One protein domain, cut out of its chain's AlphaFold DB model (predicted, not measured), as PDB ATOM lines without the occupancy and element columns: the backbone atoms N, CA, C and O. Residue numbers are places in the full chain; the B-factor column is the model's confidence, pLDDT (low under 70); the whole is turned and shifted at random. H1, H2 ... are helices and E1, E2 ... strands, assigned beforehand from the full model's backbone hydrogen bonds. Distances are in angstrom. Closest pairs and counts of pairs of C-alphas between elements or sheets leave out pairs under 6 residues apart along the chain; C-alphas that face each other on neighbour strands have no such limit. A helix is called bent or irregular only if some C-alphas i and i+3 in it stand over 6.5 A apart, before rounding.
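This is residues 14 to 126 of the 135 residues of an uncharacterized protein of viral metagenome (UniProt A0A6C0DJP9). One twisted sheet of six antiparallel strands has three helices over one face, two layers in all, and its other face is bare. H1 runs along the strands over E6 and E5, H3 runs along E4, and H2 crosses E2 and E3 at one edge. The printed part has 113 residues, with three named helices and six named strands in the order E1 H1 E2 E3 H2 H3 E4 E5 E6; its class is mixed, helices and strands. Across the sheet the order is E1 E6 E5 E4 E2 E3. The whole is compact, with a radius of gyration of the C-alphas of 14.1 A and spans of 43 by 31 by 23 A.

From edge to edge the sheet holds E1, residues 14 to 20, E6, residues 117 to 125, E5, residues 105 to 112, E4, residues 93 to 99, E2, residues 42 to 47, and E3, residues 50 to 54. Within hydrogen-bond range are N 17 and O 120 at 2.8 A for E1 and E6, N 108 and O 121 at 2.9 A for E6 and E5, N 97 and O 107 at 2.9 A for E5 and E4, N 96 and O 46 at 2.9 A for E4 and E2, and N 45 and O 53 at 2.8 A for the hairpin E2 and E3. E4, E5 and E6 form a meander, each strand the antiparallel neighbour of the one before. H1, residues 24 to 40, has a height over the sheet of 9.3 A and stands at 22 degrees to E6 on the local plane. H2, residues 61 to 76, on the same face at a height of 9.2 A, runs across the strands, at 69 degrees to E2 on the local plane. H3, residues 78 to 89, on the same face at a height of 9.5 A, stands at 2 degrees to E4 on the local plane; it is irregular, with C-alphas 81 and 84 7.2 A apart. E3, H2, H3 and E4 form a split strand-helix-strand unit, two strands running the same way with E2 between them, and its crossover is right-handed. H1 touches H2 with residues 35 to 39 alone, at a shallow tilt of 24 degrees, opposite ways; their closest C-alphas, of Val 35 and Val 75, are 5.3 A apart. Every O i to N i+4 pair is within hydrogen-bond range in H1 and H2, and 5 of 8 are in H3.

E1 begins at C-alpha 14, (121.511, 157.846, 97.554), and E6, 25.4 A long, ends at C-alpha 125, (130.486, 164.201, 96.968). H1 measures 24.3 A from first to last C-alpha, H2 22.6 A and E5 22.4 A.

The two C-alphas farthest apart, of Asp 22 and Thr 60, are 43.8 A apart. The printed part has no cut, and no link is long. The mean pLDDT of the printed part is 89.7; residues 101 to 104 and 125 to 126 are under 70.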
ATOM      1  N   GLU A  14     122.070 158.379  96.307       80.50
ATOM      2  CA  GLU A  14     121.511 157.846  97.554       80.50
ATOM      3  C   GLU A  14     120.012 157.591  97.412       80.50
ATOM      4  O   GLU A  14     119.515 156.554  97.842       80.50
ATOM      5  N   ASP A  15     119.305 158.513  96.758       85.38
ATOM      6  CA  ASP A  15     117.860 158.429  96.562       85.38
ATOM      7  C   ASP A  15     117.428 159.125  95.259       85.38
ATOM      8  O   ASP A  15     118.170 159.914  94.655       85.38
ATOM      9  N   SER A  16     116.214 158.814  94.808       91.50
ATOM     10  CA  SER A  16     115.553 159.423  93.661       91.50
ATOM     11  C   SER A  16     114.064 159.563  93.905       91.50
ATOM     12  O   SER A  16     113.385 158.590  94.222       91.50
ATOM     13  N   ARG A  17     113.520 160.729  93.575       94.00
ATOM     14  CA  ARG A  17     112.076 160.949  93.478       94.00
ATOM     15  C   ARG A  17     111.714 161.424  92.083       94.00
ATOM     16  O   ARG A  17     112.496 162.122  91.443       94.00
ATOM     17  N   THR A  18     110.545 161.021  91.600       95.56
ATOM     18  CA  THR A  18     110.015 161.462  90.303       95.56
ATOM     19  C   THR A  18     108.618 162.021  90.502       95.56
ATOM     20  O   THR A  18     107.735 161.323  90.993       95.56
ATOM     21  N   PHE A  19     108.424 163.265  90.082       94.62
ATOM     22  CA  PHE A  19     107.168 163.995  90.163       94.62
ATOM     23  C   PHE A  19     106.591 164.122  88.755       94.62
ATOM     24  O   PHE A  19     107.113 164.871  87.929       94.62
ATOM     25  N   TYR A  20     105.524 163.385  88.455       93.38
ATOM     26  CA  TYR A  20     104.791 163.548  87.198       93.38
ATOM     27  C   TYR A  20     103.880 164.775  87.304       93.38
ATOM     28  O   TYR A  20     103.088 164.879  88.239       93.38
ATOM     29  N   LEU A  21     104.002 165.728  86.379       90.31
ATOM     30  CA  LEU A  21     103.337 167.038  86.460       90.31
ATOM     31  C   LEU A  21     101.919 167.036  85.859       90.31
ATOM     32  O   LEU A  21     101.386 168.081  85.483       90.31
ATOM     33  N   ASP A  22     101.312 165.859  85.727       88.19
ATOM     34  CA  ASP A  22      99.932 165.660  85.285       88.19
ATOM     35  C   ASP A  22      98.919 165.908  86.417       88.19
ATOM     36  O   ASP A  22      97.767 166.265  86.159       88.19
ATOM     37  N   LYS A  23      99.357 165.770  87.674       88.38
ATOM     38  CA  LYS A  23      98.550 166.001  88.875       88.38
ATOM     39  C   LYS A  23      99.058 167.195  89.667       88.38
ATOM     40  O   LYS A  23     100.239 167.287  89.989       88.38
ATOM     41  N   ARG A  24      98.127 168.056  90.084       88.62
ATOM     42  CA  ARG A  24      98.424 169.216  90.934       88.62
ATOM     43  C   ARG A  24      99.087 168.831  92.262       88.62
ATOM     44  O   ARG A  24      99.996 169.521  92.689       88.62
ATOM     45  N   SER A  25      98.708 167.708  92.869       92.12
ATOM     46  CA  SER A  25      99.325 167.249  94.123       92.12
ATOM     47  C   SER A  25     100.832 167.005  93.998       92.12
ATOM     48  O   SER A  25     101.579 167.376  94.890       92.12
ATOM     49  N   ASN A  26     101.288 166.435  92.877       92.19
ATOM     50  CA  ASN A  26     102.715 166.183  92.639       92.19
ATOM     51  C   ASN A  26     103.483 167.492  92.432       92.19
ATOM     52  O   ASN A  26     104.664 167.588  92.749       92.19
ATOM     53  N   TYR A  27     102.803 168.486  91.864       90.25
ATOM     54  CA  TYR A  27     103.342 169.821  91.696       90.25
ATOM     55  C   TYR A  27     103.533 170.512  93.048       90.25
ATOM     56  O   TYR A  27     104.614 171.026  93.324       90.25
ATOM     57  N   ASP A  28     102.501 170.491  93.891       92.38
ATOM     58  CA  ASP A  28     102.543 171.083  95.227       92.38
ATOM     59  C   ASP A  28     103.631 170.393  96.079       92.38
ATOM     60  O   ASP A  28     104.485 171.075  96.643       92.38
ATOM     61  N   GLU A  29     103.710 169.056  96.049       94.88
ATOM     62  CA  GLU A  29     104.756 168.277  96.735       94.88
ATOM     63  C   GLU A  29     106.173 168.622  96.240       94.88
ATOM     64  O   GLU A  29     107.103 168.752  97.041       94.88
ATOM     65  N   LEU A  30     106.357 168.804  94.925       94.25
ATOM     66  CA  LEU A  30     107.634 169.231  94.349       94.25
ATOM     67  C   LEU A  30     108.047 170.611  94.879       94.25
ATOM     68  O   LEU A  30     109.205 170.789  95.261       94.25
ATOM     69  N   MET A  31     107.124 171.580  94.891       94.75
ATOM     70  CA  MET A  31     107.403 172.936  95.377       94.75
ATOM     71  C   MET A  31     107.718 172.933  96.877       94.75
ATOM     72  O   MET A  31     108.698 173.548  97.289       94.75
ATOM     73  N   GLU A  32     106.937 172.212  97.686       94.62
ATOM     74  CA  GLU A  32     107.164 172.082  99.130       94.62
ATOM     75  C   GLU A  32     108.522 171.440  99.431       94.62
ATOM     76  O   GLU A  32     109.303 171.977 100.219       94.62
ATOM     77  N   THR A  33     108.849 170.341  98.743       94.00
ATOM     78  CA  THR A  33     110.143 169.658  98.893       94.00
ATOM     79  C   THR A  33     111.293 170.583  98.510       94.00
ATOM     80  O   THR A  33     112.285 170.683  99.231       94.00
ATOM     81  N   PHE A  34     111.165 171.300  97.391       94.75
ATOM     82  CA  PHE A  34     112.171 172.259  96.949       94.75
ATOM     83  C   PHE A  34     112.404 173.367  97.981       94.75
ATOM     84  O   PHE A  34     113.548 173.673  98.316       94.75
ATOM     85  N   VAL A  35     111.325 173.963  98.494       95.31
ATOM     86  CA  VAL A  35     111.402 175.054  99.472       95.31
ATOM     87  C   VAL A  35     112.023 174.579 100.781       95.31
ATOM     88  O   VAL A  35     112.890 175.279 101.298       95.31
ATOM     89  N   SER A  36     111.649 173.397 101.283       94.12
ATOM     90  CA  SER A  36     112.266 172.806 102.482       94.12
ATOM     91  C   SER A  36     113.781 172.661 102.307       94.12
ATOM     92  O   SER A  36     114.536 173.150 103.146       94.12
ATOM     93  N   LEU A  37     114.247 172.142 101.165       92.94
ATOM     94  CA  LEU A  37     115.683 172.047 100.873       92.94
ATOM     95  C   LEU A  37     116.361 173.430 100.858       92.94
ATOM     96  O   LEU A  37     117.387 173.639 101.511       92.94
ATOM     97  N   VAL A  38     115.791 174.406 100.146       93.50
ATOM     98  CA  VAL A  38     116.369 175.761 100.073       93.50
ATOM     99  C   VAL A  38     116.407 176.448 101.443       93.50
ATOM    100  O   VAL A  38     117.350 177.186 101.766       93.50
ATOM    101  N   TYR A  39     115.388 176.207 102.259       89.94
ATOM    102  CA  TYR A  39     115.256 176.800 103.577       89.94
ATOM    103  C   TYR A  39     116.153 176.143 104.627       89.94
ATOM    104  O   TYR A  39     116.675 176.856 105.476       89.94
ATOM    105  N   GLU A  40     116.379 174.837 104.594       85.06
ATOM    106  CA  GLU A  40     117.107 174.159 105.672       85.06
ATOM    107  C   GLU A  40     118.621 174.265 105.495       85.06
ATOM    108  O   GLU A  40     119.308 174.800 106.363       85.06
ATOM    109  N   ASP A  41     119.130 173.846 104.335       83.62
ATOM    110  CA  ASP A  41     120.560 173.562 104.184       83.62
ATOM    111  C   ASP A  41     121.158 174.047 102.859       83.62
ATOM    112  O   ASP A  41     122.285 173.716 102.517       83.62
ATOM    113  N   CYS A  42     120.463 174.856 102.061       91.56
ATOM    114  CA  CYS A  42     121.017 175.260 100.770       91.56
ATOM    115  C   CYS A  42     122.069 176.385 100.873       91.56
ATOM    116  O   CYS A  42     121.836 177.485 101.388       91.56
ATOM    117  N   ARG A  43     123.248 176.114 100.309       91.19
ATOM    118  CA  ARG A  43     124.430 176.987 100.241       91.19
ATOM    119  C   ARG A  43     124.639 177.616  98.862       91.19
ATOM    120  O   ARG A  43     125.248 178.680  98.763       91.19
ATOM    121  N   ALA A  44     124.171 176.968  97.802       93.12
ATOM    122  CA  ALA A  44     124.147 177.551  96.469       93.12
ATOM    123  C   ALA A  44     123.079 176.887  95.598       93.12
ATOM    124  O   ALA A  44     122.743 175.719  95.791       93.12
ATOM    125  N   ILE A  45     122.572 177.636  94.625       93.94
ATOM    126  CA  ILE A  45     121.611 177.172  93.628       93.94
ATOM    127  C   ILE A  45     122.145 177.573  92.266       93.94
ATOM    128  O   ILE A  45     122.482 178.737  92.039       93.94
ATOM    129  N   THR A  46     122.179 176.608  91.357       93.50
ATOM    130  CA  THR A  46     122.470 176.861  89.945       93.50
ATOM    131  C   THR A  46     121.367 176.299  89.068       93.50
ATOM    132  O   THR A  46     120.743 175.311  89.449       93.50
ATOM    133  N   CYS A  47     121.137 176.901  87.906       93.25
ATOM    134  CA  CYS A  47     120.239 176.388  86.876       93.25
ATOM    135  C   CYS A  47     120.980 176.394  85.544       93.25
ATOM    136  O   CYS A  47     121.438 177.444  85.113       93.25
ATOM    137  N   ASP A  48     121.137 175.226  84.923       91.12
ATOM    138  CA  ASP A  48     121.875 175.053  83.661       91.12
ATOM    139  C   ASP A  48     123.293 175.671  83.681       91.12
ATOM    140  O   ASP A  48     123.826 176.104  82.665       91.12
ATOM    141  N   GLY A  49     123.920 175.692  84.866       86.25
ATOM    142  CA  GLY A  49     125.250 176.263  85.108       86.25
ATOM    143  C   GLY A  49     125.252 177.723  85.576       86.25
ATOM    144  O   GLY A  49     126.239 178.154  86.171       86.25
ATOM    145  N   ASP A  50     124.151 178.458  85.403       90.88
ATOM    146  CA  ASP A  50     124.026 179.836  85.883       90.88
ATOM    147  C   ASP A  50     123.794 179.873  87.393       90.88
ATOM    148  O   ASP A  50     122.966 179.133  87.932       90.88
ATOM    149  N   ILE A  51     124.504 180.757  88.092       91.12
ATOM    150  CA  ILE A  51     124.396 180.906  89.546       91.12
ATOM    151  C   ILE A  51     123.226 181.817  89.892       91.12
ATOM    152  O   ILE A  51     123.226 183.001  89.562       91.12
ATOM    153  N   ILE A  52     122.259 181.267  90.622       92.12
ATOM    154  CA  ILE A  52     121.093 182.000  91.125       92.12
ATOM    155  C   ILE A  52     121.371 182.536  92.534       92.12
ATOM    156  O   ILE A  52     120.994 183.656  92.863       92.12
ATOM    157  N   TYR A  53     122.035 181.731  93.363       91.62
ATOM    158  CA  TYR A  53     122.348 182.031  94.761       91.62
ATOM    159  C   TYR A  53     123.655 181.330  95.140       91.62
ATOM    160  O   TYR A  53     123.849 180.171  94.765       91.62
ATOM    161  N   ASN A  54     124.564 181.998  95.859       91.62
ATOM    162  CA  ASN A  54     125.847 181.403  96.251       91.62
ATOM    163  C   ASN A  54     126.489 182.068  97.477       91.62
ATOM    164  O   ASN A  54     127.020 183.176  97.395       91.62
ATOM    165  N   VAL A  55     126.579 181.313  98.578       89.00
ATOM    166  CA  VAL A  55     127.248 181.744  99.818       89.00
ATOM    167  C   VAL A  55     128.609 181.070 100.072       89.00
ATOM    168  O   VAL A  55     129.155 181.168 101.175       89.00
ATOM    169  N   TYR A  56     129.183 180.371  99.085       83.94
ATOM    170  CA  TYR A  56     130.566 179.865  99.145       83.94
ATOM    171  C   TYR A  56     131.611 180.935  98.816       83.94
ATOM    172  O   TYR A  56     132.766 180.824  99.233       83.94
ATOM    173  N   LYS A  57     131.235 181.986  98.081       82.69
ATOM    174  CA  LYS A  57     132.139 183.105  97.796       82.69
ATOM    175  C   LYS A  57     132.350 183.962  99.047       82.69
ATOM    176  O   LYS A  57     131.466 184.102  99.890       82.69
ATOM    177  N   LYS A  58     133.536 184.566  99.169       84.94
ATOM    178  CA  LYS A  58     133.788 185.578 100.200       84.94
ATOM    179  C   LYS A  58     133.010 186.835  99.824       84.94
ATOM    180  O   LYS A  58     133.241 187.385  98.754       84.94
ATOM    181  N   MET A  59     132.123 187.274 100.707       88.19
ATOM    182  CA  MET A  59     131.197 188.373 100.447       88.19
ATOM    183  C   MET A  59     131.456 189.562 101.362       88.19
ATOM    184  O   MET A  59     131.823 189.420 102.530       88.19
ATOM    185  N   THR A  60     131.222 190.750 100.826       93.75
ATOM    186  CA  THR A  60     130.977 191.960 101.606       93.75
ATOM    187  C   THR A  60     129.634 191.863 102.334       93.75
ATOM    188  O   THR A  60     128.767 191.068 101.978       93.75
ATOM    189  N   ILE A  61     129.411 192.727 103.330       94.25
ATOM    190  CA  ILE A  61     128.124 192.796 104.047       94.25
ATOM    191  C   ILE A  61     126.956 193.024 103.073       94.25
ATOM    192  O   ILE A  61     125.902 192.416 103.227       94.25
ATOM    193  N   ARG A  62     127.147 193.872 102.052       95.38
ATOM    194  CA  ARG A  62     126.117 194.159 101.044       95.38
ATOM    195  C   ARG A  62     125.746 192.909 100.251       95.38
ATOM    196  O   ARG A  62     124.561 192.631 100.111       95.38
ATOM    197  N   GLU A  63     126.739 192.174  99.765       92.44
ATOM    198  CA  GLU A  63     126.514 190.936  99.011       92.44
ATOM    199  C   GLU A  63     125.835 189.881  99.887       92.44
ATOM    200  O   GLU A  63     124.865 189.271  99.455       92.44
ATOM    201  N   SER A  64     126.243 189.742 101.152       89.75
ATOM    202  CA  SER A  64     125.582 188.830 102.094       89.75
ATOM    203  C   SER A  64     124.103 189.169 102.307       89.75
ATOM    204  O   SER A  64     123.268 188.269 102.359       89.75
ATOM    205  N   ILE A  65     123.757 190.458 102.414       94.50
ATOM    206  CA  ILE A  65     122.356 190.899 102.511       94.50
ATOM    207  C   ILE A  65     121.599 190.564 101.220       94.50
ATOM    208  O   ILE A  65     120.471 190.085 101.286       94.50
ATOM    209  N   GLN A  66     122.206 190.790 100.054       93.94
ATOM    210  CA  GLN A  66     121.584 190.476  98.765       93.94
ATOM    211  C   GLN A  66     121.309 188.977  98.610       93.94
ATOM    212  O   GLN A  66     120.185 188.613  98.282       93.94
ATOM    213  N   GLU A  67     122.281 188.108  98.905       92.31
ATOM    214  CA  GLU A  67     122.083 186.650  98.854       92.31
ATOM    215  C   GLU A  67     120.993 186.192  99.836       92.31
ATOM    216  O   GLU A  67     120.192 185.315  99.513       92.31
ATOM    217  N   TYR A  68     120.906 186.812 101.020       91.69
ATOM    218  CA  TYR A  68     119.840 186.522 101.980       91.69
ATOM    219  C   TYR A  68     118.451 186.898 101.439       91.69
ATOM    220  O   TYR A  68     117.518 186.104 101.550       91.69
ATOM    221  N   LEU A  69     118.317 188.072 100.812       94.00
ATOM    222  CA  LEU A  69     117.070 188.504 100.173       94.00
ATOM    223  C   LEU A  69     116.689 187.601  98.993       94.00
ATOM    224  O   LEU A  69     115.517 187.257  98.845       94.00
ATOM    225  N   ILE A  70     117.665 187.180  98.183       93.81
ATOM    226  CA  ILE A  70     117.451 186.231  97.083       93.81
ATOM    227  C   ILE A  70     116.919 184.906  97.632       93.81
ATOM    228  O   ILE A  70     115.876 184.435  97.181       93.81
ATOM    229  N   ARG A  71     117.579 184.329  98.646       93.31
ATOM    230  CA  ARG A  71     117.114 183.089  99.285       93.31
ATOM    231  C   ARG A  71     115.708 183.240  99.860       93.31
ATOM    232  O   ARG A  71     114.882 182.362  99.635       93.31
ATOM    233  N   GLY A  72     115.422 184.347 100.548       92.94
ATOM    234  CA  GLY A  72     114.083 184.653 101.057       92.94
ATOM    235  C   GLY A  72     113.032 184.664  99.946       92.94
ATOM    236  O   GLY A  72     112.022 183.976 100.050       92.94
ATOM    237  N   SER A  73     113.316 185.341  98.829       93.94
ATOM    238  CA  SER A  73     112.414 185.379  97.672       93.94
ATOM    239  C   SER A  73     112.184 184.001  97.042       93.94
ATOM    240  O   SER A  73     111.073 183.722  96.591       93.94
ATOM    241  N   ILE A  74     113.208 183.141  97.002       94.19
ATOM    242  CA  ILE A  74     113.080 181.766  96.500       94.19
ATOM    243  C   ILE A  74     112.202 180.934  97.440       94.19
ATOM    244  O   ILE A  74     111.376 180.166  96.963       94.19
ATOM    245  N   VAL A  75     112.344 181.089  98.758       93.69
ATOM    246  CA  VAL A  75     111.525 180.372  99.750       93.69
ATOM    247  C   VAL A  75     110.065 180.830  99.705       93.69
ATOM    248  O   VAL A  75     109.164 179.998  99.732       93.69
ATOM    249  N   GLU A  76     109.817 182.136  99.595       94.00
ATOM    250  CA  GLU A  76     108.460 182.697  99.573       94.00
ATOM    251  C   GLU A  76     107.708 182.408  98.266       94.00
ATOM    252  O   GLU A  76     106.492 182.222  98.278       94.00
ATOM    253  N   ASN A  77     108.408 182.387  97.125       91.62
ATOM    254  CA  ASN A  77     107.786 182.215  95.812       91.62
ATOM    255  C   ASN A  77     108.713 181.486  94.827       91.62
ATOM    256  O   ASN A  77     109.092 182.019  93.778       91.62
ATOM    257  N   CYS A  78     109.060 180.238  95.152       91.06
ATOM    258  CA  CYS A  78     109.951 179.404  94.339       91.06
ATOM    259  C   CYS A  78     109.456 179.238  92.898       91.06
ATOM    260  O   CYS A  78     110.263 179.202  91.965       91.06
ATOM    261  N   TYR A  79     108.134 179.194  92.700       88.25
ATOM    262  CA  TYR A  79     107.555 179.080  91.372       88.25
ATOM    263  C   TYR A  79     107.973 180.245  90.481       88.25
ATOM    264  O   TYR A  79     108.566 180.031  89.427       88.25
ATOM    265  N   SER A  80     107.695 181.475  90.910       88.31
ATOM    266  CA  SER A  80     107.993 182.656  90.096       88.31
ATOM    267  C   SER A  80     109.496 182.926  90.023       88.31
ATOM    268  O   SER A  80     109.975 183.432  89.014       88.31
ATOM    269  N   ALA A  81     110.239 182.581  91.077       86.19
ATOM    270  CA  ALA A  81     111.677 182.810  91.140       86.19
ATOM    271  C   ALA A  81     112.479 181.861  90.234       86.19
ATOM    272  O   ALA A  81     113.502 182.265  89.687       86.19
ATOM    273  N   ILE A  82     112.038 180.606  90.082       89.38
ATOM    274  CA  ILE A  82     112.826 179.559  89.415       89.38
ATOM    275  C   ILE A  82     111.997 178.818  88.365       89.38
ATOM    276  O   ILE A  82     112.339 178.810  87.181       89.38
ATOM    277  N   PHE A  83     110.897 178.194  88.778       89.56
ATOM    278  CA  PHE A  83     110.228 177.191  87.949       89.56
ATOM    279  C   PHE A  83     109.416 177.758  86.781       89.56
ATOM    280  O   PHE A  83     109.268 177.071  85.773       89.56
ATOM    281  N   VAL A  84     108.919 178.997  86.864       90.19
ATOM    282  CA  VAL A  84     108.115 179.609  85.794       90.19
ATOM    283  C   VAL A  84     108.889 179.649  84.480       90.19
ATOM    284  O   VAL A  84     108.368 179.230  83.450       90.19
ATOM    285  N   ASN A  85     110.160 180.050  84.530       86.44
ATOM    286  CA  ASN A  85     111.010 180.138  83.348       86.44
ATOM    287  C   ASN A  85     111.333 178.748  82.797       86.44
ATOM    288  O   ASN A  85     111.299 178.547  81.586       86.44
ATOM    289  N   ILE A  86     111.607 177.779  83.674       89.88
ATOM    290  CA  ILE A  86     111.919 176.398  83.281       89.88
ATOM    291  C   ILE A  86     110.723 175.761  82.564       89.88
ATOM    292  O   ILE A  86     110.858 175.232  81.463       89.88
ATOM    293  N   PHE A  87     109.527 175.866  83.146       88.69
ATOM    294  CA  PHE A  87     108.329 175.270  82.558       88.69
ATOM    295  C   PHE A  87     107.855 176.001  81.297       88.69
ATOM    296  O   PHE A  87     107.305 175.357  80.409       88.69
ATOM    297  N   GLN A  88     108.082 177.315  81.185       88.19
ATOM    298  CA  GLN A  88     107.756 178.074  79.971       88.19
ATOM    299  C   GLN A  88     108.696 177.770  78.805       88.19
ATOM    300  O   GLN A  88     108.230 177.702  77.670       88.19
ATOM    301  N   LYS A  89     109.996 177.579  79.069       87.31
ATOM    302  CA  LYS A  89     110.971 177.197  78.034       87.31
ATOM    303  C   LYS A  89     110.624 175.853  77.394       87.31
ATOM    304  O   LYS A  89     110.863 175.677  76.207       87.31
ATOM    305  N   ASN A  90     110.020 174.939  78.163       85.62
ATOM    306  CA  ASN A  90     109.663 173.591  77.713       85.62
ATOM    307  C   ASN A  90     110.864 172.817  77.130       85.62
ATOM    308  O   ASN A  90     110.737 172.048  76.180       85.62
ATOM    309  N   GLU A  91     112.034 173.029  77.725       91.31
ATOM    310  CA  GLU A  91     113.295 172.367  77.399       91.31
ATOM    311  C   GLU A  91     113.795 171.621  78.635       91.31
ATOM    312  O   GLU A  91     113.387 171.919  79.759       91.31
ATOM    313  N   SER A  92     114.670 170.635  78.445       93.19
ATOM    314  CA  SER A  92     115.328 169.995  79.579       93.19
ATOM    315  C   SER A  92     116.200 171.003  80.318       93.19
ATOM    316  O   SER A  92     117.104 171.587  79.730       93.19
ATOM    317  N   SER A  93     115.966 171.141  81.621       94.50
ATOM    318  CA  SER A  93     116.768 171.990  82.505       94.50
ATOM    319  C   SER A  93     117.183 171.225  83.748       94.50
ATOM    320  O   SER A  93     116.476 170.327  84.212       94.50
ATOM    321  N   THR A  94     118.328 171.601  84.304       95.00
ATOM    322  CA  THR A  94     118.868 171.044  85.542       95.00
ATOM    323  C   THR A  94     119.103 172.151  86.557       95.00
ATOM    324  O   THR A  94     119.973 173.002  86.375       95.00
ATOM    325  N   ILE A  95     118.379 172.095  87.672       95.31
ATOM    326  CA  ILE A  95     118.714 172.856  88.873       95.31
ATOM    327  C   ILE A  95     119.640 171.989  89.727       95.31
ATOM    328  O   ILE A  95     119.343 170.823  89.980       95.31
ATOM    329  N   THR A  96     120.746 172.557  90.198       94.00
ATOM    330  CA  THR A  96     121.621 171.914  91.186       94.00
ATOM    331  C   THR A  96     121.578 172.709  92.479       94.00
ATOM    332  O   THR A  96     121.951 173.886  92.494       94.00
ATOM    333  N   LEU A  97     121.141 172.057  93.554       94.19
ATOM    334  CA  LEU A  97     121.233 172.573  94.915       94.19
ATOM    335  C   LEU A  97     122.506 172.043  95.565       94.19
ATOM    336  O   LEU A  97     122.759 170.838  95.566       94.19
ATOM    337  N   TYR A  98     123.289 172.952  96.129       91.81
ATOM    338  CA  TYR A  98     124.485 172.661  96.907       91.81
ATOM    339  C   TYR A  98     124.119 172.792  98.370       91.81
ATOM    340  O   TYR A  98     123.718 173.877  98.798       91.81
ATOM    341  N   MET A  99     124.252 171.719  99.131       89.94
ATOM    342  CA  MET A  99     123.686 171.652 100.467       89.94
ATOM    343  C   MET A  99     124.778 171.610 101.547       89.94
ATOM    344  O   MET A  99     125.864 171.060 101.336       89.94
ATOM    345  N   SER A 100     124.508 172.224 102.700       81.31
ATOM    346  CA  SER A 100     125.294 172.120 103.923       81.31
ATOM    347  C   SER A 100     124.990 170.826 104.654       81.31
ATOM    348  O   SER A 100     123.904 170.265 104.579       81.31
ATOM    349  N   GLY A 101     125.993 170.349 105.368       67.12
ATOM    350  CA  GLY A 101     125.944 169.163 106.199       67.12
ATOM    351  C   GLY A 101     127.354 168.864 106.682       67.12
ATOM    352  O   GLY A 101     128.299 169.579 106.334       67.12
ATOM    353  N   GLU A 102     127.513 167.783 107.441       58.12
ATOM    354  CA  GLU A 102     128.848 167.244 107.741       58.12
ATOM    355  C   GLU A 102     129.635 166.928 106.452       58.12
ATOM    356  O   GLU A 102     130.864 166.991 106.444       58.12
ATOM    357  N   TYR A 103     128.926 166.677 105.343       60.81
ATOM    358  CA  TYR A 103     129.481 166.378 104.025       60.81
ATOM    359  C   TYR A 103     128.767 167.196 102.938       60.81
ATOM    360  O   TYR A 103     127.555 167.396 103.039       60.81
ATOM    361  N   PRO A 104     129.460 167.642 101.868       62.69
ATOM    362  CA  PRO A 104     128.794 168.245 100.722       62.69
ATOM    363  C   PRO A 104     127.895 167.208 100.045       62.69
ATOM    364  O   PRO A 104     128.373 166.170  99.569       62.69
ATOM    365  N   TRP A 105     126.605 167.512  99.995       82.69
ATOM    366  CA  TRP A 105     125.619 166.768  99.229       82.69
ATOM    367  C   TRP A 105     124.977 167.687  98.195       82.69
ATOM    368  O   TRP A 105     124.888 168.906  98.374       82.69
ATOM    369  N   PHE A 106     124.587 167.094  97.075       89.75
ATOM    370  CA  PHE A 106     123.975 167.793  95.960       89.75
ATOM    371  C   PHE A 106     122.596 167.216  95.702       89.75
ATOM    372  O   PHE A 106     122.404 165.998  95.757       89.75
ATOM    373  N   VAL A 107     121.659 168.089  95.358       92.19
ATOM    374  CA  VAL A 107     120.360 167.679  94.831       92.19
ATOM    375  C   VAL A 107     120.271 168.144  93.390       92.19
ATOM    376  O   VAL A 107     120.315 169.343  93.116       92.19
ATOM    377  N   LEU A 108     120.161 167.192  92.470       93.88
ATOM    378  CA  LEU A 108     119.923 167.467  91.060       93.88
ATOM    379  C   LEU A 108     118.438 167.358  90.775       93.88
ATOM    380  O   LEU A 108     117.837 166.301  90.957       93.88
ATOM    381  N   ILE A 109     117.861 168.441  90.285       95.06
ATOM    382  CA  ILE A 109     116.457 168.514  89.914       95.06
ATOM    383  C   ILE A 109     116.417 168.705  88.412       95.06
ATOM    384  O   ILE A 109     116.766 169.770  87.904       95.06
ATOM    385  N   ARG A 110     116.023 167.659  87.694       95.38
ATOM    386  CA  ARG A 110     115.962 167.671  86.234       95.38
ATOM    387  C   ARG A 110     114.529 167.695  85.765       95.38
ATOM    388  O   ARG A 110     113.727 166.861  86.180       95.38
ATOM    389  N   PHE A 111     114.235 168.637  84.887       94.81
ATOM    390  CA  PHE A 111     112.967 168.713  84.189       94.81
ATOM    391  C   PHE A 111     113.060 167.962  82.860       94.81
ATOM    392  O   PHE A 111     113.974 168.186  82.067       94.81
ATOM    393  N   HIS A 112     112.102 167.067  82.630       94.38
ATOM    394  CA  HIS A 112     111.991 166.251  81.425       94.38
ATOM    395  C   HIS A 112     110.680 166.613  80.718       94.38
ATOM    396  O   HIS A 112     109.629 166.066  81.077       94.38
ATOM    397  N   PRO A 113     110.699 167.551  79.753       91.50
ATOM    398  CA  PRO A 113     109.477 168.048  79.120       91.50
ATOM    399  C   PRO A 113     108.723 166.952  78.356       91.50
ATOM    400  O   PRO A 113     107.497 166.897  78.440       91.50
ATOM    401  N   ASP A 114     109.436 166.026  77.705       90.94
ATOM    402  CA  ASP A 114     108.847 164.965  76.867       90.94
ATOM    403  C   ASP A 114     107.891 164.048  77.635       90.94
ATOM    404  O   ASP A 114     106.843 163.641  77.134       90.94
ATOM    405  N   VAL A 115     108.245 163.739  78.881       91.31
ATOM    406  CA  VAL A 115     107.457 162.892  79.788       91.31
ATOM    407  C   VAL A 115     106.759 163.707  80.879       91.31
ATOM    408  O   VAL A 115     106.165 163.139  81.794       91.31
ATOM    409  N   ARG A 116     106.824 165.043  80.776       91.00
ATOM    410  CA  ARG A 116     106.265 166.024  81.715       91.00
ATOM    411  C   ARG A 116     106.513 165.653  83.176       91.00
ATOM    412  O   ARG A 116     105.587 165.658  83.990       91.00
ATOM    413  N   CYS A 117     107.754 165.327  83.512       94.25
ATOM    414  CA  CYS A 117     108.125 164.981  84.877       94.25
ATOM    415  C   CYS A 117     109.352 165.757  85.353       94.25
ATOM    416  O   CYS A 117     110.131 166.298  84.566       94.25
ATOM    417  N   VAL A 118     109.508 165.807  86.670       95.06
ATOM    418  CA  VAL A 118     110.707 166.305  87.335       95.06
ATOM    419  C   VAL A 118     111.313 165.164  88.131       95.06
ATOM    420  O   VAL A 118     110.632 164.541  88.941       95.06
ATOM    421  N   THR A 119     112.595 164.891  87.925       95.50
ATOM    422  CA  THR A 119     113.349 163.951  88.758       95.50
ATOM    423  C   THR A 119     114.208 164.726  89.736       95.50
ATOM    424  O   THR A 119     114.956 165.607  89.315       95.50
ATOM    425  N   MET A 120     114.140 164.371  91.011       95.25
ATOM    426  CA  MET A 120     114.995 164.897  92.066       95.25
ATOM    427  C   MET A 120     115.911 163.776  92.552       95.25
ATOM    428  O   MET A 120     115.435 162.721  92.968       95.25
ATOM    429  N   GLU A 121     117.217 163.975  92.446       92.94
ATOM    430  CA  GLU A 121     118.229 162.964  92.735       92.94
ATOM    431  C   GLU A 121     119.240 163.491  93.745       92.94
ATOM    432  O   GLU A 121     119.754 164.601  93.600       92.94
ATOM    433  N   TYR A 122     119.536 162.671  94.747       90.38
ATOM    434  CA  TYR A 122     120.363 163.044  95.888       90.38
ATOM    435  C   TYR A 122     121.728 162.373  95.775       90.38
ATOM    436  O   TYR A 122     121.815 161.153  95.621       90.38
ATOM    437  N   TYR A 123     122.791 163.169  95.858       86.69
ATOM    438  CA  TYR A 123     124.166 162.717  95.678       86.69
ATOM    439  C   TYR A 123     125.063 163.153  96.829       86.69
ATOM    440  O   TYR A 123     125.001 164.296  97.276       86.69
ATOM    441  N   MET A 124     125.979 162.275  97.233       79.69
ATOM    442  CA  MET A 124     127.122 162.625  98.085       79.69
ATOM    443  C   MET A 124     128.383 162.896  97.244       79.69
ATOM    444  O   MET A 124     128.595 162.237  96.223       79.69
ATOM    445  N   SER A 125     129.233 163.845  97.672       69.75
ATOM    446  CA  SER A 125     130.486 164.201  96.968       69.75
ATOM    447  C   SER A 125     131.704 163.332  97.330       69.75
ATOM    448  O   SER A 125     131.839 162.897  98.477       69.75
ATOM    449  N   LYS A 126     132.628 163.171  96.364       56.88
ATOM    450  CA  LYS A 126     133.773 162.223  96.302       56.88
ATOM    451  C   LYS A 126     134.771 162.169  97.437       56.88
ATOM    452  O   LYS A 126     135.342 161.105  97.650       56.88
TER     453      LYS A 126